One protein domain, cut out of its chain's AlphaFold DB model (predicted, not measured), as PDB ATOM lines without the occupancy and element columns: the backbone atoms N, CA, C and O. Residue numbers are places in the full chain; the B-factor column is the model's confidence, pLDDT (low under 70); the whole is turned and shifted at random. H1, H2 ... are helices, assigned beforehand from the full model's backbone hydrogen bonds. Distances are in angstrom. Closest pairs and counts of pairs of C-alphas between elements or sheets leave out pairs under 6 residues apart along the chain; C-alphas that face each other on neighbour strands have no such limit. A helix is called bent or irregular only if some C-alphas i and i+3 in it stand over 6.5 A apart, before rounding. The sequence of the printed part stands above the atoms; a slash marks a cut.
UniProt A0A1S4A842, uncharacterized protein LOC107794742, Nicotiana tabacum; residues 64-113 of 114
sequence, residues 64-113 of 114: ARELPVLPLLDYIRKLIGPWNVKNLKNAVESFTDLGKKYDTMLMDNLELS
ATOM      1  N   ALA A  64     -19.494   7.425  67.300       89.69
ATOM      2  CA  ALA A  64     -20.475   8.469  67.018       89.69
ATOM      3  C   ALA A  64     -19.842   9.747  66.436       89.69
ATOM      4  O   ALA A  64     -20.563  10.663  66.058       89.69
ATOM      5  N   ARG A  65     -18.507   9.827  66.351       90.38
ATOM      6  CA  ARG A  65     -17.766  11.041  65.969       90.38
ATOM      7  C   ARG A  65     -18.123  11.589  64.584       90.38
ATOM      8  O   ARG A  65     -18.078  12.797  64.396       90.38
ATOM      9  N   GLU A  66     -18.470  10.713  63.646       92.31
ATOM     10  CA  GLU A  66     -18.829  11.084  62.266       92.31
ATOM     11  C   GLU A  66     -20.308  11.482  62.119       92.31
ATOM     12  O   GLU A  66     -20.766  11.820  61.027       92.31
ATOM     13  N   LEU A  67     -21.090  11.419  63.202       93.12
ATOM     14  CA  LEU A  67     -22.483  11.833  63.165       93.12
ATOM     15  C   LEU A  67     -22.599  13.357  62.991       93.12
ATOM     16  O   LEU A  67     -21.802  14.112  63.554       93.12
ATOM     17  N   PRO A  68     -23.647  13.841  62.297       95.12
ATOM     18  CA  PRO A  68     -23.999  15.254  62.327       95.12
ATOM     19  C   PRO A  68     -24.266  15.735  63.762       95.12
ATOM     20  O   PRO A  68     -24.558  14.944  64.661       95.12
ATOM     21  N   VAL A  69     -24.230  17.055  63.970       92.56
ATOM     22  CA  VAL A  69     -24.317  17.673  65.307       92.56
ATOM     23  C   VAL A  69     -25.540  17.197  66.102       92.56
ATOM     24  O   VAL A  69     -25.409  16.845  67.271       92.56
ATOM     25  N   LEU A  70     -26.722  17.141  65.479       95.31
ATOM     26  CA  LEU A  70     -27.957  16.762  66.176       95.31
ATOM     27  C   LEU A  70     -27.956  15.286  66.641       95.31
ATOM     28  O   LEU A  70     -28.164  15.055  67.834       95.31
ATOM     29  N   PRO A  71     -27.669  14.284  65.783       93.94
ATOM     30  CA  PRO A  71     -27.533  12.896  66.233       93.94
ATOM     31  C   PRO A  71     -26.396  12.664  67.235       93.94
ATOM     32  O   PRO A  71     -26.543  11.834  68.131       93.94
ATOM     33  N   LEU A  72     -25.282  13.398  67.127       92.75
ATOM     34  CA  LEU A  72     -24.190  13.314  68.099       92.75
ATOM     35  C   LEU A  72     -24.641  13.785  69.490       92.75
ATOM     36  O   LEU A  72     -24.353  13.123  70.488       92.75
ATOM     37  N   LEU A  73     -25.382  14.895  69.569       92.75
ATOM     38  CA  LEU A  73     -25.929  15.396  70.832       92.75
ATOM     39  C   LEU A  73     -26.925  14.412  71.456       92.75
ATOM     40  O   LEU A  73     -26.863  14.166  72.662       92.75
ATOM     41  N   ASP A  74     -27.804  13.811  70.651       93.25
ATOM     42  CA  ASP A  74     -28.739  12.791  71.136       93.25
ATOM     43  C   ASP A  74     -28.000  11.539  71.645       93.25
ATOM     44  O   ASP A  74     -28.324  11.003  72.708       93.25
ATOM     45  N   TYR A  75     -26.936  11.120  70.953       92.44
ATOM     46  CA  TYR A  75     -26.074  10.025  71.397       92.44
ATOM     47  C   TYR A  75     -25.410  10.324  72.750       92.44
ATOM     48  O   TYR A  75     -25.493   9.510  73.672       92.44
ATOM     49  N   ILE A  76     -24.809  11.510  72.907       91.69
ATOM     50  CA  ILE A  76     -24.191  11.951  74.169       91.69
ATOM     51  C   ILE A  76     -25.230  11.984  75.298       91.69
ATOM     52  O   ILE A  76     -24.970  11.485  76.396       91.69
ATOM     53  N   ARG A  77     -26.428  12.519  75.032       91.12
ATOM     54  CA  ARG A  77     -27.522  12.571  76.012       91.12
ATOM     55  C   ARG A  77     -27.921  11.171  76.480       91.12
ATOM     56  O   ARG A  77     -28.076  10.961  77.681       91.12
ATOM     57  N   LYS A  78     -28.063  10.214  75.560       91.12
ATOM     58  CA  LYS A  78     -28.398   8.815  75.881       91.12
ATOM     59  C   LYS A  78     -27.288   8.103  76.653       91.12
ATOM     60  O   LYS A  78     -27.592   7.258  77.489       91.12
ATOM     61  N   LEU A  79     -26.029   8.461  76.407       89.81
ATOM     62  CA  LEU A  79     -24.876   7.902  77.109       89.81
ATOM     63  C   LEU A  79     -24.796   8.387  78.569       89.81
ATOM     64  O   LEU A  79     -24.609   7.584  79.480       89.81
ATOM     65  N   ILE A  80     -24.943   9.696  78.798       87.81
ATOM     66  CA  ILE A  80     -24.716  10.322  80.114       87.81
ATOM     67  C   ILE A  80     -25.990  10.332  80.975       87.81
ATOM     68  O   ILE A  80     -25.919  10.227  82.200       87.81
ATOM     69  N   GLY A  81     -27.166  10.414  80.348       88.75
ATOM     70  CA  GLY A  81     -28.460  10.530  81.026       88.75
ATOM     71  C   GLY A  81     -28.699   9.478  82.119       88.75
ATOM     72  O   GLY A  81     -28.962   9.861  83.261       88.75
ATOM     73  N   PRO A  82     -28.553   8.168  81.839       91.38
ATOM     74  CA  PRO A  82     -28.763   7.124  82.844       91.38
ATOM     75  C   PRO A  82     -27.825   7.241  84.052       91.38
ATOM     76  O   PRO A  82     -28.241   7.007  85.188       91.38
ATOM     77  N   TRP A  83     -26.565   7.622  83.821       85.25
ATOM     78  CA  TRP A  83     -25.583   7.809  84.888       85.25
ATOM     79  C   TRP A  83     -25.946   9.001  85.781       85.25
ATOM     80  O   TRP A  83     -25.921   8.867  87.004       85.25
ATOM     81  N   ASN A  84     -26.374  10.122  85.188       81.69
ATOM     82  CA  ASN A  84     -26.853  11.288  85.935       81.69
ATOM     83  C   ASN A  84     -28.052  10.936  86.822       81.69
ATOM     84  O   ASN A  84     -28.037  11.235  88.012       81.69
ATOM     85  N   VAL A  85     -29.053  10.238  86.272       86.50
ATOM     86  CA  VAL A  85     -30.242   9.817  87.034       86.50
ATOM     87  C   VAL A  85     -29.856   8.909  88.203       86.50
ATOM     88  O   VAL A  85     -30.357   9.081  89.312       86.50
ATOM     89  N   LYS A  86     -28.948   7.951  87.982       85.56
ATOM     90  CA  LYS A  86     -28.484   7.045  89.041       85.56
ATOM     91  C   LYS A  86     -27.752   7.792  90.156       85.56
ATOM     92  O   LYS A  86     -28.019   7.546  91.327       85.56
ATOM     93  N   ASN A  87     -26.839   8.695  89.807       77.81
ATOM     94  CA  ASN A  87     -26.085   9.458  90.800       77.81
ATOM     95  C   ASN A  87     -26.954  10.436  91.575       77.81
ATOM     96  O   ASN A  87     -26.735  10.610  92.766       77.81
ATOM     97  N   LEU A  88     -27.946  11.032  90.917       78.31
ATOM     98  CA  LEU A  88     -28.920  11.890  91.570       78.31
ATOM     99  C   LEU A  88     -29.733  11.110  92.609       78.31
ATOM    100  O   LEU A  88     -29.823  11.545  93.751       78.31
ATOM    101  N   LYS A  89     -30.253   9.929  92.249       82.56
ATOM    102  CA  LYS A  89     -30.944   9.048  93.205       82.56
ATOM    103  C   LYS A  89     -30.055   8.698  94.392       82.56
ATOM    104  O   LYS A  89     -30.458   8.899  95.529       82.56
ATOM    105  N   ASN A  90     -28.821   8.276  94.123       77.25
ATOM    106  CA  ASN A  90     -27.860   7.972  95.177       77.25
ATOM    107  C   ASN A  90     -27.582   9.187  96.074       77.25
ATOM    108  O   ASN A  90     -27.450   9.007  97.275       77.25
ATOM    109  N   ALA A  91     -27.484  10.395  95.507       69.38
ATOM    110  CA  ALA A  91     -27.230  11.623  96.256       69.38
ATOM    111  C   ALA A  91     -28.402  11.984  97.180       69.38
ATOM    112  O   ALA A  91     -28.174  12.320  98.337       69.38
ATOM    113  N   VAL A  92     -29.637  11.863  96.685       72.94
ATOM    114  CA  VAL A  92     -30.864  12.098  97.466       72.94
ATOM    115  C   VAL A  92     -31.027  11.057  98.577       72.94
ATOM    116  O   VAL A  92     -31.422  11.393  99.688       72.94
ATOM    117  N   GLU A  93     -30.716   9.794  98.292       73.88
ATOM    118  CA  GLU A  93     -30.797   8.699  99.266       73.88
ATOM    119  C   GLU A  93     -29.647   8.733 100.287       73.88
ATOM    120  O   GLU A  93     -29.799   8.278 101.423       73.88
ATOM    121  N   SER A  94     -28.488   9.281  99.913       62.59
ATOM    122  CA  SER A  94     -27.389   9.511 100.843       62.59
ATOM    123  C   SER A  94     -27.686  10.730 101.708       62.59
ATOM    124  O   SER A  94     -27.604  11.863 101.243       62.59
ATOM    125  N   PHE A  95     -27.980  10.498 102.989       55.00
ATOM    126  CA  PHE A  95     -28.061  11.529 104.026       55.00
ATOM    127  C   PHE A  95     -26.710  12.245 104.177       55.00
ATOM    128  O   PHE A  95     -25.900  11.938 105.052       55.00
ATOM    129  N   THR A  96     -26.443  13.191 103.289       56.50
ATOM    130  CA  THR A  96     -25.284  14.071 103.328       56.50
ATOM    131  C   THR A  96     -25.832  15.483 103.311       56.50
ATOM    132  O   THR A  96     -26.360  15.911 102.296       56.50
ATOM    133  N   ASP A  97     -25.737  16.181 104.441       58.38
ATOM    134  CA  ASP A  97     -26.012  17.616 104.510       58.38
ATOM    135  C   ASP A  97     -24.964  18.317 103.630       58.38
ATOM    136  O   ASP A  97     -23.793  18.436 104.009       58.38
ATOM    137  N   LEU A  98     -25.342  18.673 102.395       60.16
ATOM    138  CA  LEU A  98     -24.472  19.396 101.462       60.16
ATOM    139  C   LEU A  98     -24.386  20.884 101.842       60.16
ATOM    140  O   LEU A  98     -23.667  21.649 101.196       60.16
ATOM    141  N   GLY A  99     -25.067  21.292 102.918       57.56
ATOM    142  CA  GLY A  99     -25.266  22.668 103.319       57.56
ATOM    143  C   GLY A  99     -26.390  23.307 102.506       57.56
ATOM    144  O   GLY A  99     -26.439  23.193 101.279       57.56
ATOM    145  N   LYS A 100     -27.250  24.074 103.193       63.06
ATOM    146  CA  LYS A 100     -28.499  24.665 102.663       63.06
ATOM    147  C   LYS A 100     -28.416  25.201 101.232       63.06
ATOM    148  O   LYS A 100     -29.314  24.957 100.442       63.06
ATOM    149  N   LYS A 101     -27.346  25.925 100.884       69.19
ATOM    150  CA  LYS A 101     -27.177  26.512  99.545       69.19
ATOM    151  C   LYS A 101     -27.135  25.449  98.441       69.19
ATOM    152  O   LYS A 101     -27.771  25.631  97.410       69.19
ATOM    153  N   TYR A 102     -26.362  24.384  98.634       68.25
ATOM    154  CA  TYR A 102     -26.181  23.354  97.612       68.25
ATOM    155  C   TYR A 102     -27.380  22.413  97.549       68.25
ATOM    156  O   TYR A 102     -27.741  22.010  96.450       68.25
ATOM    157  N   ASP A 103     -28.046  22.162  98.680       70.81
ATOM    158  CA  ASP A 103     -29.321  21.436  98.698       70.81
ATOM    159  C   ASP A 103     -30.409  22.192  97.928       70.81
ATOM    160  O   ASP A 103     -31.082  21.602  97.087       70.81
ATOM    161  N   THR A 104     -30.536  23.512  98.130       77.31
ATOM    162  CA  THR A 104     -31.471  24.339  97.348       77.31
ATOM    163  C   THR A 104     -31.134  24.299  95.860       77.31
ATOM    164  O   THR A 104     -32.005  24.004  95.053       77.31
ATOM    165  N   MET A 105     -29.864  24.487  95.483       77.81
ATOM    166  CA  MET A 105     -29.457  24.402  94.073       77.81
ATOM    167  C   MET A 105     -29.718  23.017  93.466       77.81
ATOM    168  O   MET A 105     -29.988  22.910  92.271       77.81
ATOM    169  N   LEU A 106     -29.610  21.944  94.250       72.00
ATOM    170  CA  LEU A 106     -29.875  20.587  93.780       72.00
ATOM    171  C   LEU A 106     -31.375  20.359  93.549       72.00
ATOM    172  O   LEU A 106     -31.740  19.774  92.531       72.00
ATOM    173  N   MET A 107     -32.227  20.875  94.438       75.56
ATOM    174  CA  MET A 107     -33.686  20.819  94.298       75.56
ATOM    175  C   MET A 107     -34.200  21.694  93.147       75.56
ATOM    176  O   MET A 107     -34.997  21.219  92.345       75.56
ATOM    177  N   ASP A 108     -33.684  22.913  92.977       79.62
ATOM    178  CA  ASP A 108     -34.077  23.791  91.863       79.62
ATOM    179  C   ASP A 108     -33.762  23.141  90.503       79.62
ATOM    180  O   ASP A 108     -34.565  23.155  89.570       79.62
ATOM    181  N   ASN A 109     -32.592  22.504  90.384       73.25
ATOM    182  CA  ASN A 109     -32.216  21.783  89.168       73.25
ATOM    183  C   ASN A 109     -33.056  20.515  88.942       73.25
ATOM    184  O   ASN A 109     -33.220  20.100  87.793       73.25
ATOM    185  N   LEU A 110     -33.581  19.897  90.007       68.31
ATOM    186  CA  LEU A 110     -34.495  18.761  89.908       68.31
ATOM    187  C   LEU A 110     -35.821  19.193  89.275       68.31
ATOM    188  O   LEU A 110     -36.277  18.549  88.332       68.31
ATOM    189  N   GLU A 111     -36.398  20.301  89.738       71.50
ATOM    190  CA  GLU A 111     -37.652  20.839  89.198       71.50
ATOM    191  C   GLU A 111     -37.517  21.250  87.727       71.50
ATOM    192  O   GLU A 111     -38.406  20.974  86.928       71.50
ATOM    193  N   LEU A 112     -36.375  21.823  87.339       70.19
ATOM    194  CA  LEU A 112     -36.087  22.221  85.954       70.19
ATOM    195  C   LEU A 112     -35.803  21.045  85.002       70.19
ATOM    196  O   LEU A 112     -35.712  21.242  83.789       70.19
ATOM    197  N   SER A 113     -35.594  19.840  85.538       57.62
ATOM    198  CA  SER A 113     -35.305  18.636  84.747       57.62
ATOM    199  C   SER A 113     -36.552  17.842  84.330       57.62
ATOM    200  O   SER A 113     -36.420  16.868  83.578       57.62
TER     201      SER A 113
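Overview. This is residues 64 to 113 of the 114 residues of the protein "uncharacterized protein LOC107794742" of Nicotiana tabacum (UniProt A0A1S4A842). This is an open hook of two helices: the long, bent helix H1 runs along the longest axis, and beyond a short link the shorter H2 folds back beside the far arm H1b, leaving a gap between them. Residues 77 to 87, which belong to H1, stand free. The printed part has 50 residues with two named helices, H1 then H2, and no named strand; the class is all helix. It is only just extended, close to loose, with a radius of gyration of the C-alphas of 14.8 A and spans of 43 by 18 by 14 A.

Along the chain. Begin with H1, residues 69 to 93, assigned as one helix by its hydrogen bonds but bent: C-alphas 79 and 82 are 7.0 A apart. Find C-alpha 69 at (-24.317, 17.673, 65.307); from there arm H1a, residues 69 to 79, runs 15.3 A. Arm H1b, residues 82 to 93, runs 16.6 A to C-alpha 93 at (-30.797, 8.699, 99.266). H2, residues 100 to 111, covers 16.7 A and ends at C-alpha 111, at (-37.652, 20.839, 89.198).

Arrangement. Look at the bend first: H1a and H1b stand at a steep tilt of 42 degrees. H1b and H2 are near each other, with 6 pairs of C-alphas within 10 A but no pair within 8 A. H1a and H2 are apart. In H1a, H1b and H2, every O i to N i+4 pair is within hydrogen-bond range.

Size, cuts and confidence. The two C-alphas farthest apart are those of Glu 66 and Lys 100, 43.7 A. The printed part has no cut, and the link from H1 to H2, 6 residues, is short. The mean pLDDT of the printed part is 79.2; in this predicted model, residues 91, 94 to 102, 110 and 113 are under 70.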